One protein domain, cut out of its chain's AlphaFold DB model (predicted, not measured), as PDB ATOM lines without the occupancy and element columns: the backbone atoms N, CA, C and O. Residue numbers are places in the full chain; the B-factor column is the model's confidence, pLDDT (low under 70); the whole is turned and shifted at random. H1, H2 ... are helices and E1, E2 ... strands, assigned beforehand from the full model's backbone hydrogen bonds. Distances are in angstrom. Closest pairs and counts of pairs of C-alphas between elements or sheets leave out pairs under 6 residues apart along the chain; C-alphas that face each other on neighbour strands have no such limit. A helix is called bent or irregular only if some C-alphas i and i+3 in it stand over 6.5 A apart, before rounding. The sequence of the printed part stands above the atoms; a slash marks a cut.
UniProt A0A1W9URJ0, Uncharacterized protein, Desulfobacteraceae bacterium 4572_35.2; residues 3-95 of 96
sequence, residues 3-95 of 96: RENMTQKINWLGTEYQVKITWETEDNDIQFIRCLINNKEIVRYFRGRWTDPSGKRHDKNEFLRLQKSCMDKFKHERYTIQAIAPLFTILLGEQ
ATOM      1  N   ARG A   3      41.934  42.525  13.858       95.81
ATOM      2  CA  ARG A   3      40.978  41.480  13.460       95.81
ATOM      3  C   ARG A   3      41.338  40.155  14.121       95.81
ATOM      4  O   ARG A   3      42.453  39.666  13.964       95.81
ATOM      5  N   GLU A   4      40.368  39.550  14.790       96.50
ATOM      6  CA  GLU A   4      40.510  38.284  15.508       96.50
ATOM      7  C   GLU A   4      39.390  37.315  15.117       96.50
ATOM      8  O   GLU A   4      38.386  37.693  14.506       96.50
ATOM      9  N   ASN A   5      39.583  36.030  15.411       96.62
ATOM     10  CA  ASN A   5      38.570  35.019  15.155       96.62
ATOM     11  C   ASN A   5      38.618  33.878  16.173       96.62
ATOM     12  O   ASN A   5      39.646  33.609  16.785       96.62
ATOM     13  N   MET A   6      37.485  33.200  16.306       95.56
ATOM     14  CA  MET A   6      37.289  31.988  17.086       95.56
ATOM     15  C   MET A   6      36.560  30.977  16.202       95.56
ATOM     16  O   MET A   6      35.617  31.331  15.491       95.56
ATOM     17  N   THR A   7      37.015  29.726  16.228       95.88
ATOM     18  CA  THR A   7      36.327  28.602  15.587       95.88
ATOM     19  C   THR A   7      36.167  27.484  16.604       95.88
ATOM     20  O   THR A   7      37.149  27.075  17.217       95.88
ATOM     21  N   GLN A   8      34.946  26.983  16.773       93.69
ATOM     22  CA  GLN A   8      34.641  25.923  17.727       93.69
ATOM     23  C   GLN A   8      33.572  24.981  17.173       93.69
ATOM     24  O   GLN A   8      32.636  25.408  16.497       93.69
ATOM     25  N   LYS A   9      33.703  23.689  17.483       94.81
ATOM     26  CA  LYS A   9      32.637  22.706  17.281       94.81
ATOM     27  C   LYS A   9      31.705  22.703  18.489       94.81
ATOM     28  O   LYS A   9      32.168  22.608  19.624       94.81
ATOM     29  N   ILE A  10      30.408  22.815  18.242       92.19
ATOM     30  CA  ILE A  10      29.360  22.873  19.263       92.19
ATOM     31  C   ILE A  10      28.356  21.766  18.952       92.19
ATOM     32  O   ILE A  10      27.841  21.700  17.838       92.19
ATOM     33  N   ASN A  11      28.047  20.921  19.935       91.38
ATOM     34  CA  ASN A  11      26.880  20.050  19.851       91.38
ATOM     35  C   ASN A  11      25.650  20.839  20.320       91.38
ATOM     36  O   ASN A  11      25.601  21.284  21.467       91.38
ATOM     37  N   TRP A  12      24.684  21.038  19.427       90.12
ATOM     38  CA  TRP A  12      23.428  21.719  19.716       90.12
ATOM     39  C   TRP A  12      22.267  20.781  19.388       90.12
ATOM     40  O   TRP A  12      22.101  20.372  18.239       90.12
ATOM     41  N   LEU A  13      21.479  20.418  20.406       89.38
ATOM     42  CA  LEU A  13      20.330  19.507  20.283       89.38
ATOM     43  C   LEU A  13      20.666  18.172  19.578       89.38
ATOM     44  O   LEU A  13      19.873  17.654  18.799       89.38
ATOM     45  N   GLY A  14      21.854  17.617  19.834       90.69
ATOM     46  CA  GLY A  14      22.292  16.340  19.261       90.69
ATOM     47  C   GLY A  14      22.946  16.443  17.881       90.69
ATOM     48  O   GLY A  14      23.461  15.442  17.393       90.69
ATOM     49  N   THR A  15      22.992  17.633  17.274       92.06
ATOM     50  CA  THR A  15      23.681  17.873  15.998       92.06
ATOM     51  C   THR A  15      24.982  18.645  16.223       92.06
ATOM     52  O   THR A  15      25.014  19.620  16.972       92.06
ATOM     53  N   GLU A  16      26.073  18.212  15.587       95.44
ATOM     54  CA  GLU A  16      27.351  18.935  15.622       95.44
ATOM     55  C   GLU A  16      27.362  20.065  14.581       95.44
ATOM     56  O   GLU A  16      27.083  19.857  13.400       95.44
ATOM     57  N   TYR A  17      27.735  21.261  15.028       95.38
ATOM     58  CA  TYR A  17      27.887  22.447  14.198       95.38
ATOM     59  C   TYR A  17      29.281  23.047  14.367       95.38
ATOM     60  O   TYR A  17      29.805  23.145  15.478       95.38
ATOM     61  N   GLN A  18      29.865  23.525  13.272       96.94
ATOM     62  CA  GLN A  18      31.061  24.354  13.304       96.94
ATOM     63  C   GLN A  18      30.658  25.826  13.370       96.94
ATOM     64  O   GLN A  18      30.129  26.378  12.406       96.94
ATOM     65  N   VAL A  19      30.948  26.474  14.492       97.00
ATOM     66  CA  VAL A  19      30.716  27.905  14.696       97.00
ATOM     67  C   VAL A  19      32.016  28.656  14.448       97.00
ATOM     68  O   VAL A  19      33.059  28.307  15.000       97.00
ATOM     69  N   LYS A  20      31.959  29.698  13.619       97.81
ATOM     70  CA  LYS A  20      33.074  30.608  13.361       97.81
ATOM     71  C   LYS A  20      32.634  32.038  13.619       97.81
ATOM     72  O   LYS A  20      31.678  32.514  13.012       97.81
ATOM     73  N   ILE A  21      33.352  32.735  14.487       97.81
ATOM     74  CA  ILE A  21      33.104  34.137  14.810       97.81
ATOM     75  C   ILE A  21      34.364  34.917  14.471       97.81
ATOM     76  O   ILE A  21      35.464  34.531  14.847       97.81
ATOM     77  N   THR A  22      34.226  35.989  13.705       98.06
ATOM     78  CA  THR A  22      35.315  36.910  13.363       98.06
ATOM     79  C   THR A  22      34.908  38.292  13.828       98.06
ATOM     80  O   THR A  22      33.784  38.698  13.558       98.06
ATOM     81  N   TRP A  23      35.782  39.007  14.522       97.88
ATOM     82  CA  TRP A  23      35.479  40.348  15.009       97.88
ATOM     83  C   TRP A  23      36.646  41.296  14.793       97.88
ATOM     84  O   TRP A  23      37.794  40.880  14.623       97.88
ATOM     85  N   GLU A  24      36.324  42.582  14.774       97.31
ATOM     86  CA  GLU A  24      37.288  43.659  14.620       97.31
ATOM     87  C   GLU A  24      37.115  44.666  15.739       97.31
ATOM     88  O   GLU A  24      35.994  45.095  16.029       97.31
ATOM     89  N   THR A  25      38.239  45.046  16.335       95.12
ATOM     90  CA  THR A  25      38.308  46.078  17.363       95.12
ATOM     91  C   THR A  25      39.125  47.272  16.889       95.12
ATOM     92  O   THR A  25      40.140  47.138  16.194       95.12
ATOM     93  N   GLU A  26      38.683  48.460  17.269       94.12
ATOM     94  CA  GLU A  26      39.385  49.726  17.083       94.12
ATOM     95  C   GLU A  26      39.170  50.568  18.336       94.12
ATOM     96  O   GLU A  26      38.046  50.633  18.819       94.12
ATOM     97  N   ASP A  27      40.246  51.118  18.905       91.94
ATOM     98  CA  ASP A  27      40.219  51.911  20.143       91.94
ATOM     99  C   ASP A  27      39.464  51.258  21.316       91.94
ATOM    100  O   ASP A  27      38.802  51.919  22.108       91.94
ATOM    101  N   ASN A  28      39.609  49.934  21.453       85.69
ATOM    102  CA  ASN A  28      38.899  49.090  22.427       85.69
ATOM    103  C   ASN A  28      37.373  49.018  22.239       85.69
ATOM    104  O   ASN A  28      36.672  48.606  23.159       85.69
ATOM    105  N   ASP A  29      36.864  49.327  21.048       91.56
ATOM    106  CA  ASP A  29      35.464  49.139  20.678       91.56
ATOM    107  C   ASP A  29      35.306  48.142  19.528       91.56
ATOM    108  O   ASP A  29      36.115  48.080  18.600       91.56
ATOM    109  N   ILE A  30      34.220  47.364  19.564       95.25
ATOM    110  CA  ILE A  30      33.836  46.477  18.461       95.25
ATOM    111  C   ILE A  30      33.335  47.317  17.285       95.25
ATOM    112  O   ILE A  30      32.294  47.970  17.379       95.25
ATOM    113  N   GLN A  31      34.002  47.190  16.140       96.31
ATOM    114  CA  GLN A  31      33.568  47.786  14.873       96.31
ATOM    115  C   GLN A  31      32.762  46.806  14.020       96.31
ATOM    116  O   GLN A  31      31.822  47.187  13.315       96.31
ATOM    117  N   PHE A  32      33.111  45.522  14.110       97.44
ATOM    118  CA  PHE A  32      32.527  44.478  13.285       97.44
ATOM    119  C   PHE A  32      32.504  43.137  14.010       97.44
ATOM    120  O   PHE A  32      33.447  42.791  14.719       97.44
ATOM    121  N   ILE A  33      31.443  42.361  13.792       98.00
ATOM    122  CA  ILE A  33      31.383  40.937  14.138       98.00
ATOM    123  C   ILE A  33      30.718  40.205  12.978       98.00
ATOM    124  O   ILE A  33      29.716  40.668  12.447       98.00
ATOM    125  N   ARG A  34      31.232  39.038  12.610       98.19
ATOM    126  CA  ARG A  34      30.638  38.121  11.641       98.19
ATOM    127  C   ARG A  34      30.527  36.747  12.254       98.19
ATOM    128  O   ARG A  34      31.524  36.216  12.739       98.19
ATOM    129  N   CYS A  35      29.341  36.161  12.180       98.00
ATOM    130  CA  CYS A  35      29.056  34.859  12.754       98.00
ATOM    131  C   CYS A  35      28.610  33.898  11.663       98.00
ATOM    132  O   CYS A  35      27.661  34.178  10.928       98.00
ATOM    133  N   LEU A  36      29.289  32.760  11.579       98.00
ATOM    134  CA  LEU A  36      28.957  31.685  10.662       98.00
ATOM    135  C   LEU A  36      28.696  30.389  11.428       98.00
ATOM    136  O   LEU A  36      29.407  30.080  12.385       98.00
ATOM    137  N   ILE A  37      27.721  29.617  10.960       96.94
ATOM    138  CA  ILE A  37      27.487  28.232  11.370       96.94
ATOM    139  C   ILE A  37      27.589  27.356  10.123       96.94
ATOM    140  O   ILE A  37      26.917  27.619   9.132       96.94
ATOM    141  N   ASN A  38      28.449  26.334  10.146       95.75
ATOM    142  CA  ASN A  38      28.732  25.463   8.996       95.75
ATOM    143  C   ASN A  38      29.029  26.267   7.711       95.75
ATOM    144  O   ASN A  38      28.516  25.967   6.638       95.75
ATOM    145  N   ASN A  39      29.838  27.329   7.836       95.00
ATOM    146  CA  ASN A  39      30.182  28.294   6.777       95.00
ATOM    147  C   ASN A  39      29.017  29.126   6.201       95.00
ATOM    148  O   ASN A  39      29.255  29.957   5.325       95.00
ATOM    149  N   LYS A  40      27.792  28.985   6.716       95.31
ATOM    150  CA  LYS A  40      26.672  29.883   6.419       95.31
ATOM    151  C   LYS A  40      26.725  31.083   7.357       95.31
ATOM    152  O   LYS A  40      26.769  30.905   8.571       95.31
ATOM    153  N   GLU A  41      26.736  32.297   6.812       96.62
ATOM    154  CA  GLU A  41      26.603  33.514   7.620       96.62
ATOM    155  C   GLU A  41      25.204  33.571   8.234       96.62
ATOM    156  O   GLU A  41      24.218  33.383   7.531       96.62
ATOM    157  N   ILE A  42      25.136  33.798   9.543       96.88
ATOM    158  CA  ILE A  42      23.879  33.822  10.300       96.88
ATOM    159  C   ILE A  42      23.522  35.249  10.679       96.88
ATOM    160  O   ILE A  42      22.389  35.686  10.530       96.88
ATOM    161  N   VAL A  43      24.510  35.988  11.173       97.12
ATOM    162  CA  VAL A  43      24.340  37.379  11.562       97.12
ATOM    163  C   VAL A  43      25.694  38.076  11.530       97.12
ATOM    164  O   VAL A  43      26.753  37.455  11.686       97.12
ATOM    165  N   ARG A  44      25.656  39.391  11.362       97.69
ATOM    166  CA  ARG A  44      26.808  40.271  11.508       97.69
ATOM    167  C   ARG A  44      26.444  41.527  12.281       97.69
ATOM    168  O   ARG A  44      25.324  42.019  12.178       97.69
ATOM    169  N   TYR A  45      27.414  42.064  13.003       97.81
ATOM    170  CA  TYR A  45      27.387  43.405  13.554       97.81
ATOM    171  C   TYR A  45      28.213  44.328  12.666       97.81
ATOM    172  O   TYR A  45      29.384  44.048  12.419       97.81
ATOM    173  N   PHE A  46      27.627  45.426  12.205       95.31
ATOM    174  CA  PHE A  46      28.352  46.476  11.491       95.31
ATOM    175  C   PHE A  46      27.626  47.813  11.637       95.31
ATOM    176  O   PHE A  46      26.394  47.858  11.604       95.31
ATOM    177  N   ARG A  47      28.380  48.913  11.793       90.81
ATOM    178  CA  ARG A  47      27.829  50.279  11.947       90.81
ATOM    179  C   ARG A  47      26.711  50.360  13.001       90.81
ATOM    180  O   ARG A  47      25.648  50.931  12.758       90.81
ATOM    181  N   GLY A  48      26.932  49.739  14.162       92.81
ATOM    182  CA  GLY A  48      25.992  49.790  15.286       92.81
ATOM    183  C   GLY A  48      24.766  48.882  15.167       92.81
ATOM    184  O   GLY A  48      23.848  49.015  15.972       92.81
ATOM    185  N   ARG A  49      24.701  47.987  14.173       95.19
ATOM    186  CA  ARG A  49      23.505  47.173  13.896       95.19
ATOM    187  C   ARG A  49      23.846  45.703  13.754       95.19
ATOM    188  O   ARG A  49      24.826  45.370  13.097       95.19
ATOM    189  N   TRP A  50      22.986  44.852  14.307       97.31
ATOM    190  CA  TRP A  50      22.965  43.422  14.022       97.31
ATOM    191  C   TRP A  50      22.022  43.143  12.858       97.31
ATOM    192  O   TRP A  50      20.864  43.566  12.888       97.31
ATOM    193  N   THR A  51      22.524  42.467  11.830       96.62
ATOM    194  CA  THR A  51      21.748  42.097  10.644       96.62
ATOM    195  C   THR A  51      22.041  40.675  10.207       96.62
ATOM    196  O   THR A  51      23.204  40.273  10.232       96.62
ATOM    197  N   ASP A  52      21.024  39.962   9.745       94.62
ATOM    198  CA  ASP A  52      21.185  38.687   9.041       94.62
ATOM    199  C   ASP A  52      21.558  38.901   7.546       94.62
ATOM    200  O   ASP A  52      21.629  40.052   7.082       94.62
ATOM    201  N   PRO A  53      21.813  37.831   6.764       91.75
ATOM    202  CA  PRO A  53      22.081  37.941   5.327       91.75
ATOM    203  C   PRO A  53      20.916  38.495   4.494       91.75
ATOM    204  O   PRO A  53      21.158  39.025   3.411       91.75
ATOM    205  N   SER A  54      19.673  38.400   4.982       90.88
ATOM    206  CA  SER A  54      18.491  38.988   4.333       90.88
ATOM    207  C   SER A  54      18.386  40.505   4.556       90.88
ATOM    208  O   SER A  54      17.592  41.188   3.910       90.88
ATOM    209  N   GLY A  55      19.218  41.057   5.447       91.00
ATOM    210  CA  GLY A  55      19.207  42.463   5.838       91.00
ATOM    211  C   GLY A  55      18.224  42.779   6.968       91.00
ATOM    212  O   GLY A  55      18.085  43.952   7.338       91.00
ATOM    213  N   LYS A  56      17.570  41.766   7.548       93.50
ATOM    214  CA  LYS A  56      16.692  41.928   8.708       93.50
ATOM    215  C   LYS A  56      17.520  42.365   9.906       93.50
ATOM    216  O   LYS A  56      18.614  41.863  10.148       93.50
ATOM    217  N   ARG A  57      16.994  43.328  10.662       95.00
ATOM    218  CA  ARG A  57      17.637  43.825  11.881       95.00
ATOM    219  C   ARG A  57      17.257  42.965  13.077       95.00
ATOM    220  O   ARG A  57      16.102  42.564  13.198       95.00
ATOM    221  N   HIS A  58      18.215  42.787  13.974       94.31
ATOM    222  CA  HIS A  58      18.026  42.122  15.258       94.31
ATOM    223  C   HIS A  58      18.277  43.078  16.425       94.31
ATOM    224  O   HIS A  58      19.004  44.069  16.275       94.31
ATOM    225  N   ASP A  59      17.677  42.791  17.582       92.94
ATOM    226  CA  ASP A  59      17.899  43.591  18.785       92.94
ATOM    227  C   ASP A  59      19.341  43.379  19.275       92.94
ATOM    228  O   ASP A  59      19.846  42.262  19.383       92.94
ATOM    229  N   LYS A  60      20.026  44.478  19.599       91.12
ATOM    230  CA  LYS A  60      21.370  44.446  20.177       91.12
ATOM    231  C   LYS A  60      21.414  43.634  21.473       91.12
ATOM    232  O   LYS A  60      22.433  42.996  21.740       91.12
ATOM    233  N   ASN A  61      20.342  43.647  22.262       93.44
ATOM    234  CA  ASN A  61      20.276  42.940  23.538       93.44
ATOM    235  C   ASN A  61      20.404  41.420  23.376       93.44
ATOM    236  O   ASN A  61      21.023  40.775  24.224       93.44
ATOM    237  N   GLU A  62      19.913  40.859  22.264       92.50
ATOM    238  CA  GLU A  62      20.039  39.429  21.947       92.50
ATOM    239  C   GLU A  62      21.510  39.011  21.825       92.50
ATOM    240  O   GLU A  62      21.887  37.911  22.215       92.50
ATOM    241  N   PHE A  63      22.370  39.924  21.364       95.69
ATOM    242  CA  PHE A  63      23.779  39.662  21.073       95.69
ATOM    243  C   PHE A  63      24.753  40.336  22.043       95.69
ATOM    244  O   PHE A  63      25.964  40.323  21.814       95.69
ATOM    245  N   LEU A  64      24.273  40.901  23.154       93.94
ATOM    246  CA  LEU A  64      25.124  41.613  24.111       93.94
ATOM    247  C   LEU A  64      26.229  40.708  24.682       93.94
ATOM    248  O   LEU A  64      27.389  41.112  24.786       93.94
ATOM    249  N   ARG A  65      25.880  39.457  25.009       94.75
ATOM    250  CA  ARG A  65      26.842  38.459  25.506       94.75
ATOM    251  C   ARG A  65      27.903  38.139  24.462       94.75
ATOM    252  O   ARG A  65      29.071  38.034  24.812       94.75
ATOM    253  N   LEU A  66      27.511  38.054  23.194       96.25
ATOM    254  CA  LEU A  66      28.430  37.804  22.091       96.25
ATOM    255  C   LEU A  66      29.418  38.954  21.885       96.25
ATOM    256  O   LEU A  66      30.614  38.695  21.758       96.25
ATOM    257  N   GLN A  67      28.949  40.207  21.914       95.38
ATOM    258  CA  GLN A  67      29.838  41.376  21.847       95.38
ATOM    259  C   GLN A  67      30.852  41.361  22.985       95.38
ATOM    260  O   GLN A  67      32.048  41.516  22.745       95.38
ATOM    261  N   LYS A  68      30.385  41.111  24.213       94.38
ATOM    262  CA  LYS A  68      31.257  41.029  25.386       94.38
ATOM    263  C   LYS A  68      32.270  39.891  25.264       94.38
ATOM    264  O   LYS A  68      33.445  40.099  25.528       94.38
ATOM    265  N   SER A  69      31.849  38.714  24.802       95.38
ATOM    266  CA  SER A  69      32.763  37.594  24.564       95.38
ATOM    267  C   SER A  69      33.809  37.904  23.494       95.38
ATOM    268  O   SER A  69      34.944  37.471  23.651       95.38
ATOM    269  N   CYS A  70      33.479  38.674  22.452       95.38
ATOM    270  CA  CYS A  70      34.467  39.127  21.468       95.38
ATOM    271  C   CYS A  70      35.485  40.094  22.095       95.38
ATOM    272  O   CYS A  70      36.685  39.919  21.908       95.38
ATOM    273  N   MET A  71      35.019  41.060  22.897       93.81
ATOM    274  CA  MET A  71      35.884  41.993  23.635       93.81
ATOM    275  C   MET A  71      36.829  41.279  24.606       93.81
ATOM    276  O   MET A  71      38.024  41.559  24.637       93.81
ATOM    277  N   ASP A  72      36.309  40.293  25.337       93.69
ATOM    278  CA  ASP A  72      37.078  39.471  26.276       93.69
ATOM    279  C   ASP A  72      37.831  38.318  25.576       93.69
ATOM    280  O   ASP A  72      38.372  37.434  26.244       93.69
ATOM    281  N   LYS A  73      37.845  38.286  24.233       92.94
ATOM    282  CA  LYS A  73      38.520  37.280  23.392       92.94
ATOM    283  C   LYS A  73      38.181  35.830  23.753       92.94
ATOM    284  O   LYS A  73      39.038  34.954  23.727       92.94
ATOM    285  N   PHE A  74      36.932  35.581  24.134       91.75
ATOM    286  CA  PHE A  74      36.431  34.277  24.575       91.75
ATOM    287  C   PHE A  74      37.225  33.656  25.740       91.75
ATOM    288  O   PHE A  74      37.195  32.444  25.929       91.75
ATOM    289  N   LYS A  75      37.862  34.475  26.595       89.69
ATOM    290  CA  LYS A  75      38.646  34.024  27.765       89.69
ATOM    291  C   LYS A  75      37.880  33.104  28.730       89.69
ATOM    292  O   LYS A  75      38.482  32.373  29.512       89.69
ATOM    293  N   HIS A  76      36.551  33.155  28.710       88.31
ATOM    294  CA  HIS A  76      35.679  32.374  29.580       88.31
ATOM    295  C   HIS A  76      34.834  31.380  28.778       88.31
ATOM    296  O   HIS A  76      33.658  31.629  28.510       88.31
ATOM    297  N   GLU A  77      35.414  30.224  28.458       82.06
ATOM    298  CA  GLU A  77      34.796  29.188  27.614       82.06
ATOM    299  C   GLU A  77      33.408  28.737  28.088       82.06
ATOM    300  O   GLU A  77      32.512  28.502  27.277       82.06
ATOM    301  N   ARG A  78      33.180  28.698  29.410       84.62
ATOM    302  CA  ARG A  78      31.872  28.354  30.001       84.62
ATOM    303  C   ARG A  78      30.721  29.250  29.526       84.62
ATOM    304  O   ARG A  78      29.561  28.863  29.628       84.62
ATOM    305  N   TYR A  79      31.027  30.452  29.039       87.25
ATOM    306  CA  TYR A  79      30.039  31.405  28.539       87.25
ATOM    307  C   TYR A  79      29.903  31.388  27.018       87.25
ATOM    308  O   TYR A  79      28.965  31.996  26.504       87.25
ATOM    309  N   THR A  80      30.769  30.671  26.296       88.19
ATOM    310  CA  THR A  80      30.746  30.648  24.830       88.19
ATOM    311  C   THR A  80      29.411  30.135  24.306       88.19
ATOM    312  O   THR A  80      28.797  30.803  23.482       88.19
ATOM    313  N   ILE A  81      28.895  29.026  24.852       90.12
ATOM    314  CA  ILE A  81      27.592  28.462  24.455       90.12
ATOM    315  C   ILE A  81      26.463  29.487  24.646       90.12
ATOM    316  O   ILE A  81      25.635  29.680  23.760       90.12
ATOM    317  N   GLN A  82      26.449  30.193  25.780       91.38
ATOM    318  CA  GLN A  82      25.423  31.201  26.065       91.38
ATOM    319  C   GLN A  82      25.522  32.419  25.142       91.38
ATOM    320  O   GLN A  82      24.508  33.042  24.844       91.38
ATOM    321  N   ALA A  83      26.736  32.779  24.724       94.00
ATOM    322  CA  ALA A  83      26.977  33.892  23.819       94.00
ATOM    323  C   ALA A  83      26.519  33.585  22.386       94.00
ATOM    324  O   ALA A  83      26.051  34.483  21.692       94.00
ATOM    325  N   ILE A  84      26.626  32.329  21.947       94.38
ATOM    326  CA  ILE A  84      26.297  31.922  20.574       94.38
ATOM    327  C   ILE A  84      24.890  31.334  20.413       94.38
ATOM    328  O   ILE A  84      24.437  31.192  19.283       94.38
ATOM    329  N   ALA A  85      24.189  31.007  21.504       93.88
ATOM    330  CA  ALA A  85      22.828  30.459  21.472       93.88
ATOM    331  C   ALA A  85      21.850  31.226  20.546       93.88
ATOM    332  O   ALA A  85      21.152  30.565  19.777       93.88
ATOM    333  N   PRO A  86      21.836  32.577  20.513       94.50
ATOM    334  CA  PRO A  86      20.961  33.324  19.604       94.50
ATOM    335  C   PRO A  86      21.193  33.014  18.117       94.50
ATOM    336  O   PRO A  86      20.257  33.069  17.323       94.50
ATOM    337  N   LEU A  87      22.419  32.637  17.726       95.19
ATOM    338  CA  LEU A  87      22.731  32.242  16.348       95.19
ATOM    339  C   LEU A  87      21.953  30.985  15.941       95.19
ATOM    340  O   LEU A  87      21.467  30.893  14.817       95.19
ATOM    341  N   PHE A  88      21.807  30.027  16.858       93.69
ATOM    342  CA  PHE A  88      21.060  28.799  16.603       93.69
ATOM    343  C   PHE A  88      19.555  29.051  16.531       93.69
ATOM    344  O   PHE A  88      18.881  28.431  15.715       93.69
ATOM    345  N   THR A  89      19.024  29.991  17.319       91.19
ATOM    346  CA  THR A  89      17.619  30.409  17.208       91.19
ATOM    347  C   THR A  89      17.316  30.984  15.825       91.19
ATOM    348  O   THR A  89      16.301  30.623  15.236       91.19
ATOM    349  N   ILE A  90      18.206  31.819  15.276       91.94
ATOM    350  CA  ILE A  90      18.063  32.338  13.906       91.94
ATOM    351  C   ILE A  90      18.162  31.201  12.887       91.94
ATOM    352  O   ILE A  90      17.275  31.055  12.053       91.94
ATOM    353  N   LEU A  91      19.205  30.368  12.985       91.56
ATOM    354  CA  LEU A  91      19.426  29.252  12.062       91.56
ATOM    355  C   LEU A  91      18.206  28.324  11.965       91.56
ATOM    356  O   LEU A  91      17.833  27.929  10.865       91.56
ATOM    357  N   LEU A  92      17.614  27.963  13.106       86.81
ATOM    358  CA  LEU A  92      16.459  27.064  13.171       86.81
ATOM    359  C   LEU A  92      15.157  27.765  12.769       86.81
ATOM    360  O   LEU A  92      14.296  27.138  12.163       86.81
ATOM    361  N   GLY A  93      15.022  29.062  13.060       80.94
ATOM    362  CA  GLY A  93      13.883  29.865  12.615       80.94
ATOM    363  C   GLY A  93      13.796  30.022  11.094       80.94
ATOM    364  O   GLY A  93      12.703  30.201  10.581       80.94
ATOM    365  N   GLU A  94      14.917  29.925  10.370       69.56
ATOM    366  CA  GLU A  94      14.942  29.895   8.897       69.56
ATOM    367  C   GLU A  94      14.606  28.517   8.293       69.56
ATOM    368  O   GLU A  94      14.422  28.415   7.082       69.56
ATOM    369  N   GLN A  95      14.599  27.447   9.095       60.06
ATOM    370  CA  GLN A  95      14.322  26.077   8.637       60.06
ATOM    371  C   GLN A  95      12.851  25.662   8.804       60.06
ATOM    372  O   GLN A  95      12.478  24.594   8.317       60.06
TER     373      GLN A  95
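AT A GLANCE: This is residues 3 to 95 of the 96 residues of an uncharacterized protein of Desulfobacteraceae bacterium 4572_35.2 (UniProt A0A1W9URJ0). A five-stranded antiparallel sheet, twisted and curled, has a helical hairpin, H1 and H2, packed over one of its faces, while its other face is bare of named helices. H1 crosses the strands, and H2, the longer helix, folds back beside it. The 93 printed residues hold five named strands and then two named helices, in the order E1 E2 E3 E4 E5 H1 H2, and the sheet keeps the chain's order, E1 - E2 - E3 - E4 - E5. The class is mixed, helices and strands; the whole is compact, with a radius of gyration of the C-alphas of 12.4 A and spans of 39 by 30 by 22 A.

IN THESE COORDINATES: E1, residues 3 to 12, begins with C-alpha 3 at (40.978, 41.480, 13.460), is 27.2 A long and bends by 54 degrees at residue 9. E2, residues 15 to 26, is 35.5 A long. E3, residues 29 to 37, is 24.2 A long and bends by 51 degrees at residue 32. E4 is residues 40 to 46, 17.4 A, and E5 is residues 49 to 51, 6.3 A. H1, residues 60 to 71, is 15.1 A long and irregular, with C-alphas 62 and 65 7.7 A apart. H2, residues 77 to 93, is 25.7 A long and irregular, with C-alphas 83 and 86 7.4 A apart; it has a kink of 34 degrees near residue 86 and ends with C-alpha 93 at (13.883, 29.865, 12.615).

HOW THE PARTS SIT: The sheet is a meander, each strand the antiparallel neighbour of the one before. Across the hairpin E1 and E2, N 6 and O 21 are 2.8 A apart; across E2 and E3, N 22 and O 34 are 2.9 A apart. Across E3 and E4, N 35 and O 43 are 2.9 A apart, and across E4 and E5, N 44 and O 51 are 2.8 A apart. Residues 50 to 51 of E5 also pair, antiparallel, with residues 57 to 58. H1 and H2 are on the same face, making two layers, helices on one face of a sheet. H1 has a height over the sheet of 9.0 A and runs across the strands, at 77 degrees to E3 on the local plane. The closest C-alphas of H2 and E4 are those of Leu 87 and Ile 42, 6.4 A. H1 and H2 touch, H2 with residues 79 to 86 alone, at a steep tilt of 39 degrees, opposite ways; their closest C-alphas are those of Leu 66 and Ala 83, 4.5 A. Of the O i to N i+4 pairs, 6 of 8 in H1 and 8 of 13 in H2 are within hydrogen-bond range.

THE WHOLE: The C-alphas farthest apart, those of Gly 14 and Asp 27, are 39.8 A apart. The printed part has no cut and no long link. The mean pLDDT of the printed part is 93.1, and residues 94 to 95 have low confidence.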